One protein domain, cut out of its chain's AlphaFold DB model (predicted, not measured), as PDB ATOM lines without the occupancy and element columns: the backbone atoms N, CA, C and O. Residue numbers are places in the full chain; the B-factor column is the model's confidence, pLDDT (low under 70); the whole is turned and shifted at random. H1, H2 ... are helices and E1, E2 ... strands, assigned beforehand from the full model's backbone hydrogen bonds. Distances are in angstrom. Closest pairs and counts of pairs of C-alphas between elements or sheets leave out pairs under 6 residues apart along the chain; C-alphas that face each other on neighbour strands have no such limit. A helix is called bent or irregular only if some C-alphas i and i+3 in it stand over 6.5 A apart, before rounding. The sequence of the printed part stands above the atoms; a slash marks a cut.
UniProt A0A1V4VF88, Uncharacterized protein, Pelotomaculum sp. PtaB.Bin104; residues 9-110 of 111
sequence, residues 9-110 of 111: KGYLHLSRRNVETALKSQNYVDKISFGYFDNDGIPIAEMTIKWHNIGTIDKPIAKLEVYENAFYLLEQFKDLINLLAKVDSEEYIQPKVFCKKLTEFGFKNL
ATOM      1  N   LYS A   9     195.178 215.829 212.921       94.62
ATOM      2  CA  LYS A   9     195.870 215.694 211.634       94.62
ATOM      3  C   LYS A   9     194.975 216.284 210.538       94.62
ATOM      4  O   LYS A   9     193.950 215.687 210.204       94.62
ATOM      5  N   GLY A  10     195.319 217.455 210.008       94.75
ATOM      6  CA  GLY A  10     194.417 218.241 209.158       94.75
ATOM      7  C   GLY A  10     195.100 219.011 208.032       94.75
ATOM      8  O   GLY A  10     196.329 219.067 207.953       94.75
ATOM      9  N   TYR A  11     194.294 219.584 207.136       95.56
ATOM     10  CA  TYR A  11     194.766 220.474 206.080       95.56
ATOM     11  C   TYR A  11     193.779 221.606 205.766       95.56
ATOM     12  O   TYR A  11     192.566 221.443 205.878       95.56
ATOM     13  N   LEU A  12     194.331 222.732 205.318       92.62
ATOM     14  CA  LEU A  12     193.643 223.934 204.859       92.62
ATOM     15  C   LEU A  12     194.004 224.190 203.392       92.62
ATOM     16  O   LEU A  12     195.182 224.316 203.051       92.62
ATOM     17  N   HIS A  13     193.004 224.286 202.519       92.06
ATOM     18  CA  HIS A  13     193.152 224.567 201.093       92.06
ATOM     19  C   HIS A  13     192.736 226.008 200.790       92.06
ATOM     20  O   HIS A  13     191.558 226.353 200.791       92.06
ATOM     21  N   LEU A  14     193.719 226.850 200.472       83.44
ATOM     22  CA  LEU A  14     193.504 228.238 200.080       83.44
ATOM     23  C   LEU A  14     193.732 228.408 198.575       83.44
ATOM     24  O   LEU A  14     194.830 228.739 198.118       83.44
ATOM     25  N   SER A  15     192.668 228.217 197.796       69.62
ATOM     26  CA  SER A  15     192.701 228.513 196.365       69.62
ATOM     27  C   SER A  15     192.622 230.021 196.118       69.62
ATOM     28  O   SER A  15     191.817 230.718 196.739       69.62
ATOM     29  N   ARG A  16     193.393 230.537 195.149       57.50
ATOM     30  CA  ARG A  16     193.354 231.957 194.750       57.50
ATOM     31  C   ARG A  16     191.956 232.482 194.415       57.50
ATOM     32  O   ARG A  16     191.712 233.669 194.597       57.50
ATOM     33  N   ARG A  17     191.042 231.621 193.950       50.56
ATOM     34  CA  ARG A  17     189.651 232.009 193.645       50.56
ATOM     35  C   ARG A  17     188.854 232.459 194.876       50.56
ATOM     36  O   ARG A  17     187.828 233.095 194.698       50.56
ATOM     37  N   ASN A  18     189.335 232.174 196.088       47.41
ATOM     38  CA  ASN A  18     188.641 232.509 197.333       47.41
ATOM     39  C   ASN A  18     189.182 233.779 198.011       47.41
ATOM     40  O   ASN A  18     188.675 234.155 199.063       47.41
ATOM     41  N   VAL A  19     190.211 234.440 197.456       47.34
ATOM     42  CA  VAL A  19     190.808 235.625 198.094       47.34
ATOM     43  C   VAL A  19     191.299 236.646 197.062       47.34
ATOM     44  O   VAL A  19     192.498 236.817 196.840       47.34
ATOM     45  N   GLU A  20     190.367 237.376 196.444       47.44
ATOM     46  CA  GLU A  20     190.687 238.529 195.580       47.44
ATOM     47  C   GLU A  20     191.422 239.666 196.329       47.44
ATOM     48  O   GLU A  20     192.042 240.528 195.705       47.44
ATOM     49  N   THR A  21     191.429 239.654 197.665       47.16
ATOM     50  CA  THR A  21     191.961 240.742 198.502       47.16
ATOM     51  C   THR A  21     193.295 240.463 199.203       47.16
ATOM     52  O   THR A  21     193.965 241.425 199.566       47.16
ATOM     53  N   ALA A  22     193.759 239.212 199.343       50.00
ATOM     54  CA  ALA A  22     194.986 238.905 200.109       50.00
ATOM     55  C   ALA A  22     196.230 238.567 199.261       50.00
ATOM     56  O   ALA A  22     197.323 238.442 199.806       50.00
ATOM     57  N   LEU A  23     196.095 238.390 197.937       49.38
ATOM     58  CA  LEU A  23     197.108 237.687 197.124       49.38
ATOM     59  C   LEU A  23     197.761 238.496 196.000       49.38
ATOM     60  O   LEU A  23     198.478 237.921 195.181       49.38
ATOM     61  N   LYS A  24     197.600 239.825 195.976       48.41
ATOM     62  CA  LYS A  24     198.203 240.681 194.935       48.41
ATOM     63  C   LYS A  24     199.745 240.686 194.921       48.41
ATOM     64  O   LYS A  24     200.316 241.140 193.939       48.41
ATOM     65  N   SER A  25     200.419 240.165 195.952       53.12
ATOM     66  CA  SER A  25     201.891 240.155 196.067       53.12
ATOM     67  C   SER A  25     202.558 238.775 195.991       53.12
ATOM     68  O   SER A  25     203.783 238.689 196.033       53.12
ATOM     69  N   GLN A  26     201.799 237.680 195.905       62.56
ATOM     70  CA  GLN A  26     202.364 236.322 195.951       62.56
ATOM     71  C   GLN A  26     202.390 235.718 194.544       62.56
ATOM     72  O   GLN A  26     201.455 235.953 193.799       62.56
ATOM     73  N   ASN A  27     203.390 234.907 194.177       75.88
ATOM     74  CA  ASN A  27     203.528 234.278 192.843       75.88
ATOM     75  C   ASN A  27     203.039 232.812 192.795       75.88
ATOM     76  O   ASN A  27     203.637 231.987 192.104       75.88
ATOM     77  N   TYR A  28     201.998 232.445 193.549       83.62
ATOM     78  CA  TYR A  28     201.460 231.074 193.575       83.62
ATOM     79  C   TYR A  28     199.984 231.017 193.171       83.62
ATOM     80  O   TYR A  28     199.220 231.872 193.587       83.62
ATOM     81  N   VAL A  29     199.552 230.013 192.410       85.00
ATOM     82  CA  VAL A  29     198.156 229.824 191.976       85.00
ATOM     83  C   VAL A  29     197.292 229.059 192.980       85.00
ATOM     84  O   VAL A  29     196.074 229.234 192.987       85.00
ATOM     85  N   ASP A  30     197.909 228.246 193.839       89.75
ATOM     86  CA  ASP A  30     197.229 227.476 194.880       89.75
ATOM     87  C   ASP A  30     198.158 227.232 196.090       89.75
ATOM     88  O   ASP A  30     199.384 227.223 195.930       89.75
ATOM     89  N   LYS A  31     197.585 227.068 197.286       91.81
ATOM     90  CA  LYS A  31     198.288 226.829 198.556       91.81
ATOM     91  C   LYS A  31     197.510 225.817 199.393       91.81
ATOM     92  O   LYS A  31     196.323 226.007 199.653       91.81
ATOM     93  N   ILE A  32     198.209 224.809 199.904       94.06
ATOM     94  CA  ILE A  32     197.670 223.870 200.891       94.06
ATOM     95  C   ILE A  32     198.614 223.826 202.095       94.06
ATOM     96  O   ILE A  32     199.792 223.508 201.941       94.06
ATOM     97  N   SER A  33     198.097 224.150 203.279       94.44
ATOM     98  CA  SER A  33     198.787 223.988 204.568       94.44
ATOM     99  C   SER A  33     198.296 222.706 205.233       94.44
ATOM    100  O   SER A  33     197.098 222.444 205.227       94.44
ATOM    101  N   PHE A  34     199.188 221.879 205.769       95.25
ATOM    102  CA  PHE A  34     198.840 220.580 206.345       95.25
ATOM    103  C   PHE A  34     199.790 220.201 207.480       95.25
ATOM    104  O   PHE A  34     200.973 220.541 207.459       95.25
ATOM    105  N   GLY A  35     199.280 219.483 208.476       94.75
ATOM    106  CA  GLY A  35     200.038 219.189 209.687       94.75
ATOM    107  C   GLY A  35     199.156 218.782 210.856       94.75
ATOM    108  O   GLY A  35     198.097 218.181 210.657       94.75
ATOM    109  N   TYR A  36     199.615 219.110 212.059       94.44
ATOM    110  CA  TYR A  36     198.832 218.984 213.282       94.44
ATOM    111  C   TYR A  36     198.301 220.340 213.726       94.44
ATOM    112  O   TYR A  36     199.040 221.327 213.779       94.44
ATOM    113  N   PHE A  37     197.024 220.343 214.074       92.06
ATOM    114  CA  PHE A  37     196.278 221.478 214.590       92.06
ATOM    115  C   PHE A  37     195.729 221.119 215.968       92.06
ATOM    116  O   PHE A  37     195.460 219.947 216.231       92.06
ATOM    117  N   ASP A  38     195.554 222.102 216.841       89.88
ATOM    118  CA  ASP A  38     194.798 221.886 218.073       89.88
ATOM    119  C   ASP A  38     193.282 221.807 217.793       89.88
ATOM    120  O   ASP A  38     192.823 221.862 216.647       89.88
ATOM    121  N   ASN A  39     192.489 221.650 218.855       87.44
ATOM    122  CA  ASN A  39     191.029 221.569 218.750       87.44
ATOM    123  C   ASN A  39     190.374 222.876 218.273       87.44
ATOM    124  O   ASN A  39     189.239 222.830 217.799       87.44
ATOM    125  N   ASP A  40     191.077 224.004 218.373       85.56
ATOM    126  CA  ASP A  40     190.618 225.315 217.911       85.56
ATOM    127  C   ASP A  40     191.046 225.588 216.454       85.56
ATOM    128  O   ASP A  40     190.724 226.631 215.884       85.56
ATOM    129  N   GLY A  41     191.749 224.640 215.823       83.12
ATOM    130  CA  GLY A  41     192.232 224.747 214.449       83.12
ATOM    131  C   GLY A  41     193.500 225.591 214.307       83.12
ATOM    132  O   GLY A  41     193.827 226.014 213.196       83.12
ATOM    133  N   ILE A  42     194.230 225.842 215.397       86.31
ATOM    134  CA  ILE A  42     195.499 226.575 215.383       86.31
ATOM    135  C   ILE A  42     196.631 225.600 215.023       86.31
ATOM    136  O   ILE A  42     196.723 224.517 215.607       86.31
ATOM    137  N   PRO A  43     197.513 225.939 214.061       87.38
ATOM    138  CA  PRO A  43     198.608 225.060 213.669       87.38
ATOM    139  C   PRO A  43     199.636 224.913 214.799       87.38
ATOM    140  O   PRO A  43     200.236 225.891 215.242       87.38
ATOM    141  N   ILE A  44     199.887 223.673 215.219       90.44
ATOM    142  CA  ILE A  44     200.935 223.310 216.188       90.44
ATOM    143  C   ILE A  44     202.259 223.078 215.448       90.44
ATOM    144  O   ILE A  44     203.323 223.566 215.838       90.44
ATOM    145  N   ALA A  45     202.183 222.319 214.356       91.06
ATOM    146  CA  ALA A  45     203.278 222.061 213.433       91.06
ATOM    147  C   ALA A  45     202.688 221.848 212.038       91.06
ATOM    148  O   ALA A  45     201.878 220.941 211.842       91.06
ATOM    149  N   GLU A  46     203.094 222.670 211.073       92.81
ATOM    150  CA  GLU A  46     202.560 222.625 209.714       92.81
ATOM    151  C   GLU A  46     203.649 222.703 208.644       92.81
ATOM    152  O   GLU A  46     204.721 223.285 208.821       92.81
ATOM    153  N   MET A  47     203.328 222.118 207.499       95.19
ATOM    154  CA  MET A  47     204.030 222.278 206.238       95.19
ATOM    155  C   MET A  47     203.082 222.919 205.242       95.19
ATOM    156  O   MET A  47     201.862 222.798 205.344       95.19
ATOM    157  N   THR A  48     203.638 223.613 204.260       95.25
ATOM    158  CA  THR A  48     202.848 224.239 203.207       95.25
ATOM    159  C   THR A  48     203.364 223.797 201.855       95.25
ATOM    160  O   THR A  48     204.561 223.848 201.597       95.25
ATOM    161  N   ILE A  49     202.462 223.418 200.960       94.31
ATOM    162  CA  ILE A  49     202.768 223.250 199.545       94.31
ATOM    163  C   ILE A  49     202.107 224.379 198.749       94.31
ATOM    164  O   ILE A  49     200.932 224.702 198.947       94.31
ATOM    165  N   LYS A  50     202.883 225.030 197.883       92.56
ATOM    166  CA  LYS A  50     202.433 226.131 197.022       92.56
ATOM    167  C   LYS A  50     202.713 225.792 195.572       92.56
ATOM    168  O   LYS A  50     203.793 225.309 195.254       92.56
ATOM    169  N   TRP A  51     201.776 226.103 194.689       91.00
ATOM    170  CA  TRP A  51     201.956 225.921 193.251       91.00
ATOM    171  C   TRP A  51     202.310 227.239 192.592       91.00
ATOM    172  O   TRP A  51     201.494 228.152 192.592       91.00
ATOM    173  N   HIS A  52     203.505 227.351 192.028       87.50
ATOM    174  CA  HIS A  52     204.038 228.582 191.452       87.50
ATOM    175  C   HIS A  52     204.078 228.530 189.930       87.50
ATOM    176  O   HIS A  52     204.495 227.530 189.355       87.50
ATOM    177  N   ASN A  53     203.725 229.632 189.274       84.31
ATOM    178  CA  ASN A  53     204.023 229.790 187.852       84.31
ATOM    179  C   ASN A  53     205.486 230.222 187.730       84.31
ATOM    180  O   ASN A  53     205.841 231.313 188.178       84.31
ATOM    181  N   ILE A  54     206.333 229.362 187.165       78.50
ATOM    182  CA  ILE A  54     207.762 229.637 186.995       78.50
ATOM    183  C   ILE A  54     208.050 229.799 185.501       78.50
ATOM    184  O   ILE A  54     208.186 228.820 184.772       78.50
ATOM    185  N   GLY A  55     208.151 231.055 185.056       72.19
ATOM    186  CA  GLY A  55     208.610 231.413 183.712       72.19
ATOM    187  C   GLY A  55     207.815 230.747 182.583       72.19
ATOM    188  O   GLY A  55     206.601 230.904 182.504       72.19
ATOM    189  N   THR A  56     208.529 230.038 181.704       66.25
ATOM    190  CA  THR A  56     208.020 229.415 180.468       66.25
ATOM    191  C   THR A  56     207.453 228.007 180.664       66.25
ATOM    192  O   THR A  56     207.217 227.310 179.684       66.25
ATOM    193  N   ILE A  57     207.301 227.539 181.903       71.62
ATOM    194  CA  ILE A  57     206.777 226.198 182.169       71.62
ATOM    195  C   ILE A  57     205.248 226.266 182.147       71.62
ATOM    196  O   ILE A  57     204.641 226.967 182.954       71.62
ATOM    197  N   ASP A  58     204.628 225.507 181.240       74.31
ATOM    198  CA  ASP A  58     203.175 225.527 180.995       74.31
ATOM    199  C   ASP A  58     202.327 225.063 182.193       74.31
ATOM    200  O   ASP A  58     201.111 225.268 182.233       74.31
ATOM    201  N   LYS A  59     202.951 224.416 183.181       80.94
ATOM    202  CA  LYS A  59     202.295 223.882 184.378       80.94
ATOM    203  C   LYS A  59     202.860 224.552 185.635       80.94
ATOM    204  O   LYS A  59     204.079 224.686 185.748       80.94
ATOM    205  N   PRO A  60     202.011 224.926 186.612       85.56
ATOM    206  CA  PRO A  60     202.495 225.399 187.904       85.56
ATOM    207  C   PRO A  60     203.380 224.341 188.569       85.56
ATOM    208  O   PRO A  60     203.085 223.159 188.471       85.56
ATOM    209  N   ILE A  61     204.433 224.739 189.274       87.19
ATOM    210  CA  ILE A  61     205.343 223.827 189.975       87.19
ATOM    211  C   ILE A  61     205.038 223.846 191.466       87.19
ATOM    212  O   ILE A  61     204.907 224.913 192.066       87.19
ATOM    213  N   ALA A  62     204.952 222.663 192.070       90.81
ATOM    214  CA  ALA A  62     204.770 222.519 193.504       90.81
ATOM    215  C   ALA A  62     206.081 222.795 194.259       90.81
ATOM    216  O   ALA A  62     207.118 222.205 193.966       90.81
ATOM    217  N   LYS A  63     206.023 223.661 195.269       91.38
ATOM    218  CA  LYS A  63     207.095 223.928 196.227       91.38
ATOM    219  C   LYS A  63     206.622 223.512 197.614       91.38
ATOM    220  O   LYS A  63     205.620 224.045 198.087       91.38
ATOM    221  N   LEU A  64     207.351 222.605 198.257       94.00
ATOM    222  CA  LEU A  64     207.156 222.266 199.665       94.00
ATOM    223  C   LEU A  64     207.971 223.226 200.546       94.00
ATOM    224  O   LEU A  64     209.166 223.416 200.338       94.00
ATOM    225  N   GLU A  65     207.315 223.826 201.530       95.06
ATOM    226  CA  GLU A  65     207.893 224.681 202.561       95.06
ATOM    227  C   GLU A  65     207.649 224.030 203.924       95.06
ATOM    228  O   GLU A  65     206.518 223.673 204.263       95.06
ATOM    229  N   VAL A  66     208.718 223.866 204.701       95.19
ATOM    230  CA  VAL A  66     208.683 223.217 206.015       95.19
ATOM    231  C   VAL A  66     209.392 224.117 207.012       95.19
ATOM    232  O   VAL A  66     210.552 224.469 206.806       95.19
ATOM    233  N   TYR A  67     208.691 224.495 208.078       89.12
ATOM    234  CA  TYR A  67     209.291 225.220 209.194       89.12
ATOM    235  C   TYR A  67     210.036 224.256 210.124       89.12
ATOM    236  O   TYR A  67     209.705 223.074 210.210       89.12
ATOM    237  N   GLU A  68     211.027 224.770 210.851       93.19
ATOM    238  CA  GLU A  68     211.852 224.009 211.803       93.19
ATOM    239  C   GLU A  68     211.014 223.162 212.774       93.19
ATOM    240  O   GLU A  68     211.285 221.975 212.971       93.19
ATOM    241  N   ASN A  69     209.953 223.749 213.337       88.50
ATOM    242  CA  ASN A  69     209.070 223.077 214.290       88.50
ATOM    243  C   ASN A  69     208.262 221.928 213.662       88.50
ATOM    244  O   ASN A  69     207.635 221.169 214.392       88.50
ATOM    245  N   ALA A  70     208.288 221.785 212.336       93.25
ATOM    246  CA  ALA A  70     207.575 220.778 211.569       93.25
ATOM    247  C   ALA A  70     208.497 219.750 210.887       93.25
ATOM    248  O   ALA A  70     207.986 218.823 210.264       93.25
ATOM    249  N   PHE A  71     209.831 219.825 211.019       94.00
ATOM    250  CA  PHE A  71     210.728 218.847 210.374       94.00
ATOM    251  C   PHE A  71     210.436 217.399 210.771       94.00
ATOM    252  O   PHE A  71     210.513 216.506 209.932       94.00
ATOM    253  N   TYR A  72     210.029 217.157 212.020       92.56
ATOM    254  CA  TYR A  72     209.671 215.811 212.475       92.56
ATOM    255  C   TYR A  72     208.471 215.218 211.709       92.56
ATOM    256  O   TYR A  72     208.323 213.997 211.641       92.56
ATOM    257  N   LEU A  73     207.628 216.054 211.093       93.19
ATOM    258  CA  LEU A  73     206.500 215.609 210.275       93.19
ATOM    259  C   LEU A  73     206.936 214.980 208.954       93.19
ATOM    260  O   LEU A  73     206.205 214.148 208.425       93.19
ATOM    261  N   LEU A  74     208.128 215.316 208.445       93.50
ATOM    262  CA  LEU A  74     208.706 214.636 207.282       93.50
ATOM    263  C   LEU A  74     208.873 213.139 207.562       93.50
ATOM    264  O   LEU A  74     208.617 212.308 206.695       93.50
ATOM    265  N   GLU A  75     209.250 212.789 208.795       92.94
ATOM    266  CA  GLU A  75     209.333 211.396 209.215       92.94
ATOM    267  C   GLU A  75     207.956 210.807 209.531       92.94
ATOM    268  O   GLU A  75     207.705 209.650 209.216       92.94
ATOM    269  N   GLN A  76     207.040 211.549 210.153       92.62
ATOM    270  CA  GLN A  76     205.734 210.983 210.516       92.62
ATOM    271  C   GLN A  76     204.808 210.779 209.313       92.62
ATOM    272  O   GLN A  76     203.976 209.874 209.318       92.62
ATOM    273  N   PHE A  77     204.948 211.588 208.265       94.00
ATOM    274  CA  PHE A  77     204.114 211.526 207.068       94.00
ATOM    275  C   PHE A  77     204.827 210.803 205.916       94.00
ATOM    276  O   PHE A  77     204.784 211.267 204.777       94.00
ATOM    277  N   LYS A  78     205.466 209.652 206.191       93.38
ATOM    278  CA  LYS A  78     206.256 208.899 205.189       93.38
ATOM    279  C   LYS A  78     205.476 208.608 203.916       93.38
ATOM    280  O   LYS A  78     206.021 208.782 202.837       93.38
ATOM    281  N   ASP A  79     204.203 208.231 204.017       92.69
ATOM    282  CA  ASP A  79     203.368 207.947 202.839       92.69
ATOM    283  C   ASP A  79     203.197 209.172 201.934       92.69
ATOM    284  O   ASP A  79     203.235 209.061 200.708       92.69
ATOM    285  N   LEU A  80     203.082 210.356 202.538       92.31
ATOM    286  CA  LEU A  80     202.994 211.618 201.815       92.31
ATOM    287  C   LEU A  80     204.333 211.995 201.180       92.31
ATOM    288  O   LEU A  80     204.363 212.398 200.022       92.31
ATOM    289  N   ILE A  81     205.442 211.835 201.903       92.69
ATOM    290  CA  ILE A  81     206.779 212.098 201.355       92.69
ATOM    291  C   ILE A  81     207.106 211.117 200.225       92.69
ATOM    292  O   ILE A  81     207.603 211.534 199.186       92.69
ATOM    293  N   ASN A  82     206.740 209.843 200.366       91.81
ATOM    294  CA  ASN A  82     206.882 208.831 199.322       91.81
ATOM    295  C   ASN A  82     206.031 209.150 198.087       91.81
ATOM    296  O   ASN A  82     206.458 208.875 196.970       91.81
ATOM    297  N   LEU A  83     204.834 209.720 198.265       90.62
ATOM    298  CA  LEU A  83     204.026 210.227 197.155       90.62
ATOM    299  C   LEU A  83     204.731 211.392 196.451       90.62
ATOM    300  O   LEU A  83     204.812 211.396 195.229       90.62
ATOM    301  N   LEU A  84     205.242 212.366 197.209       91.06
ATOM    302  CA  LEU A  84     205.940 213.526 196.649       91.06
ATOM    303  C   LEU A  84     207.246 213.136 195.947       91.06
ATOM    304  O   LEU A  84     207.582 213.734 194.935       91.06
ATOM    305  N   ALA A  85     207.949 212.114 196.433       90.12
ATOM    306  CA  ALA A  85     209.172 211.606 195.817       90.12
ATOM    307  C   ALA A  85     208.944 210.937 194.449       90.12
ATOM    308  O   ALA A  85     209.900 210.747 193.706       90.12
ATOM    309  N   LYS A  86     207.696 210.572 194.121       87.44
ATOM    310  CA  LYS A  86     207.315 210.046 192.800       87.44
ATOM    311  C   LYS A  86     206.981 211.145 191.792       87.44
ATOM    312  O   LYS A  86     206.843 210.848 190.616       87.44
ATOM    313  N   VAL A  87     206.824 212.392 192.244       85.44
ATOM    314  CA  VAL A  87     206.539 213.526 191.361       85.44
ATOM    315  C   VAL A  87     207.794 213.851 190.560       85.44
ATOM    316  O   VAL A  87     208.837 214.158 191.137       85.44
ATOM    317  N   ASP A  88     207.675 213.828 189.239       77.81
ATOM    318  CA  ASP A  88     208.754 214.161 188.312       77.81
ATOM    319  C   ASP A  88     208.253 215.046 187.150       77.81
ATOM    320  O   ASP A  88     207.218 215.714 187.253       77.81
ATOM    321  N   SER A  89     209.019 215.124 186.055       65.69
ATOM    322  CA  SER A  89     208.672 215.926 184.874       65.69
ATOM    323  C   SER A  89     207.427 215.438 184.122       65.69
ATOM    324  O   SER A  89     206.839 216.217 183.367       65.69
ATOM    325  N   GLU A  90     207.012 214.187 184.315       63.56
ATOM    326  CA  GLU A  90     205.859 213.570 183.655       63.56
ATOM    327  C   GLU A  90     204.674 213.426 184.625       63.56
ATOM    328  O   GLU A  90     203.534 213.759 184.273       63.56
ATOM    329  N   GLU A  91     204.940 213.047 185.878       71.94
ATOM    330  CA  GLU A  91     203.951 212.889 186.946       71.94
ATOM    331  C   GLU A  91     203.829 214.146 187.821       71.94
ATOM    332  O   GLU A  91     204.354 214.242 188.927       71.94
ATOM    333  N   TYR A  92     203.062 215.127 187.344       79.19
ATOM    334  CA  TYR A  92     202.756 216.343 188.102       79.19
ATOM    335  C   TYR A  92     201.596 216.155 189.098       79.19
ATOM    336  O   TYR A  92     200.496 215.734 188.726       79.19
ATOM    337  N   ILE A  93     201.785 216.582 190.353       87.94
ATOM    338  CA  ILE A  93     200.718 216.584 191.361       87.94
ATOM    339  C   ILE A  93     199.922 217.897 191.358       87.94
ATOM    340  O   ILE A  93     200.415 218.968 191.709       87.94
ATOM    341  N   GLN A  94     198.649 217.814 190.972       89.38
ATOM    342  CA  GLN A  94     197.720 218.948 191.001       89.38
ATOM    343  C   GLN A  94     197.182 219.206 192.422       89.38
ATOM    344  O   GLN A  94     196.975 218.240 193.160       89.38
ATOM    345  N   PRO A  95     196.810 220.454 192.782       91.31
ATOM    346  CA  PRO A  95     196.273 220.777 194.111       91.31
ATOM    347  C   PRO A  95     195.093 219.892 194.538       91.31
ATOM    348  O   PRO A  95     195.086 219.328 195.626       91.31
ATOM    349  N   LYS A  96     194.114 219.683 193.645       90.69
ATOM    350  CA  LYS A  96     192.943 218.830 193.929       90.69
ATOM    351  C   LYS A  96     193.322 217.372 194.191       90.69
ATOM    352  O   LYS A  96     192.734 216.726 195.055       90.69
ATOM    353  N   VAL A  97     194.297 216.856 193.440       91.62
ATOM    354  CA  VAL A  97     194.809 215.492 193.618       91.62
ATOM    355  C   VAL A  97     195.546 215.388 194.951       91.62
ATOM    356  O   VAL A  97     195.354 214.413 195.670       91.62
ATOM    357  N   PHE A  98     196.312 216.417 195.321       94.00
ATOM    358  CA  PHE A  98     196.985 216.484 196.614       94.00
ATOM    359  C   PHE A  98     195.993 216.473 197.785       94.00
ATOM    360  O   PHE A  98     196.137 215.638 198.673       94.00
ATOM    361  N   CYS A  99     194.935 217.298 197.756       95.00
ATOM    362  CA  CYS A  99     193.869 217.261 198.770       95.00
ATOM    363  C   CYS A  99     193.253 215.863 198.904       95.00
ATOM    364  O   CYS A  99     193.087 215.359 200.011       95.00
ATOM    365  N   LYS A 100     192.956 215.201 197.776       94.62
ATOM    366  CA  LYS A 100     192.420 213.834 197.791       94.62
ATOM    367  C   LYS A 100     193.380 212.865 198.490       94.62
ATOM    368  O   LYS A 100     192.945 212.072 199.319       94.62
ATOM    369  N   LYS A 101     194.678 212.957 198.192       94.88
ATOM    370  CA  LYS A 101     195.717 212.123 198.810       94.88
ATOM    371  C   LYS A 101     195.868 212.394 200.304       94.88
ATOM    372  O   LYS A 101     195.994 211.447 201.070       94.88
ATOM    373  N   LEU A 102     195.782 213.651 200.736       96.06
ATOM    374  CA  LEU A 102     195.758 214.000 202.158       96.06
ATOM    375  C   LEU A 102     194.576 213.331 202.874       96.06
ATOM    376  O   LEU A 102     194.775 212.693 203.906       96.06
ATOM    377  N   THR A 103     193.374 213.385 202.301       96.31
ATOM    378  CA  THR A 103     192.204 212.685 202.854       96.31
ATOM    379  C   THR A 103     192.410 211.167 202.900       96.31
ATOM    380  O   THR A 103     192.120 210.544 203.919       96.31
ATOM    381  N   GLU A 104     192.964 210.566 201.841       95.81
ATOM    382  CA  GLU A 104     193.321 209.135 201.805       95.81
ATOM    383  C   GLU A 104     194.345 208.765 202.900       95.81
ATOM    384  O   GLU A 104     194.273 207.677 203.464       95.81
ATOM    385  N   PHE A 105     195.252 209.679 203.259       95.31
ATOM    386  CA  PHE A 105     196.229 209.514 204.347       95.31
ATOM    387  C   PHE A 105     195.706 209.932 205.733       95.31
ATOM    388  O   PHE A 105     196.485 210.066 206.690       95.31
ATOM    389  N   GLY A 106     194.396 210.150 205.858       95.06
ATOM    390  CA  GLY A 106     193.722 210.421 207.125       95.06
ATOM    391  C   GLY A 106     193.847 211.858 207.631       95.06
ATOM    392  O   GLY A 106     193.600 212.096 208.812       95.06
ATOM    393  N   PHE A 107     194.235 212.816 206.786       95.56
ATOM    394  CA  PHE A 107     194.116 214.229 207.138       95.56
ATOM    395  C   PHE A 107     192.657 214.681 206.995       95.56
ATOM    396  O   PHE A 107     192.002 214.399 205.991       95.56
ATOM    397  N   LYS A 108     192.152 215.425 207.977       94.81
ATOM    398  CA  LYS A 108     190.831 216.059 207.906       94.81
ATOM    399  C   LYS A 108     190.899 217.368 207.119       94.81
ATOM    400  O   LYS A 108     191.831 218.147 207.302       94.81
ATOM    401  N   ASN A 109     189.895 217.632 206.288       93.75
ATOM    402  CA  ASN A 109     189.728 218.952 205.686       93.75
ATOM    403  C   ASN A 109     189.219 219.938 206.746       93.75
ATOM    404  O   ASN A 109     188.183 219.679 207.357       93.75
ATOM    405  N   LEU A 110     189.942 221.038 206.944       89.81
ATOM    406  CA  LEU A 110     189.615 222.110 207.890       89.81
ATOM    407  C   LEU A 110     189.208 223.417 207.184       89.81
ATOM    408  O   LEU A 110     189.082 224.448 207.840       89.81
TER     409      LEU A 110
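AT A GLANCE: This is residues 9 to 110 of the 111 residues of an uncharacterized protein of Pelotomaculum sp. PtaB.Bin104 (UniProt A0A1V4VF88). One twisted wall of four antiparallel strands has helices over one face and its other face bare: H3 runs along the strands, H1 stands up from the sheet over E3, and H2 lies farther out, off the sheet and near both. Residues 18 to 23, in the long link between E1 and E2, stick out, and residues 108 to 109 pair beside E1. The printed part has 102 residues, with four named strands and then three named helices along the chain; the sheet's order is E1, E2, E3, E4, a meander, each strand the antiparallel neighbour of the one before. The class is mixed, helices and strands, and the whole is compact, with a radius of gyration of the C-alphas of 13.7 A and spans of 39 by 34 by 25 A.

HOW THE PARTS SIT: Begin at the inner strands E2, residues 28 to 37, and E3, residues 43 to 52, a hairpin in which N 32 and O 49 are 2.9 A apart, within hydrogen-bond range. Beside E2 find the edge strand E1, residues 9 to 15, also in a hairpin with it, where N 12 and O 33 are 2.8 A apart. Beside E3 find the other edge strand E4, residues 61 to 66, again in a hairpin, with N 50 and O 63 at 2.9 A. H3, residues 95 to 104, is on the sheet at a height of 9.1 A, over E2 and along it at 2 degrees on the local plane; their closest C-alphas are those of Asp 30 and Pro 95, 6.8 A. On the same face, H1, residues 68 to 76, stands up from the sheet at 44 degrees; its closest C-alpha pair with E3 is Ala 45 and Ala 70, 4.9 A. H2, residues 78 to 84, is not on the sheet. It is close to but not clearly touching H3, at a shallow tilt of 20 degrees, opposite ways, with the C-alphas of Leu 80 and Leu 102 closest at 7.6 A. It is likewise close to but not clearly touching H1, about perpendicular at 80 degrees, with those of Leu 74 and Ile 81 closest at 6.7 A. H1 and H3 are apart. In H2 and H3 every O i to N i+4 pair is within hydrogen-bond range; in H1 1 of 5 is, beside 5 of 6 O i to N i+3 pairs.

IN THESE COORDINATES: Find C-alpha 9 at (195.870, 215.694, 211.634); from there E1 runs 20.2 A to residue 15. E2 spans 23.7 A, E3 23.1 A and E4 16.4 A. H1 spans 14.4 A and is irregular, with C-alphas 69 and 72 7.5 A apart. H2 spans 9.7 A; H3 spans 14.3 A and ends at C-alpha 104, (193.321, 209.135, 201.805).

THE WHOLE: Look for the C-alphas farthest apart at Asn 39 and Thr 56, 42.6 A. The printed part has no cut, and the link E1 to E2 is long, 12 residues. The model's pLDDT is under 70 at residues 15 to 26, 56, and 89 to 90; the mean of the printed part is 84.9.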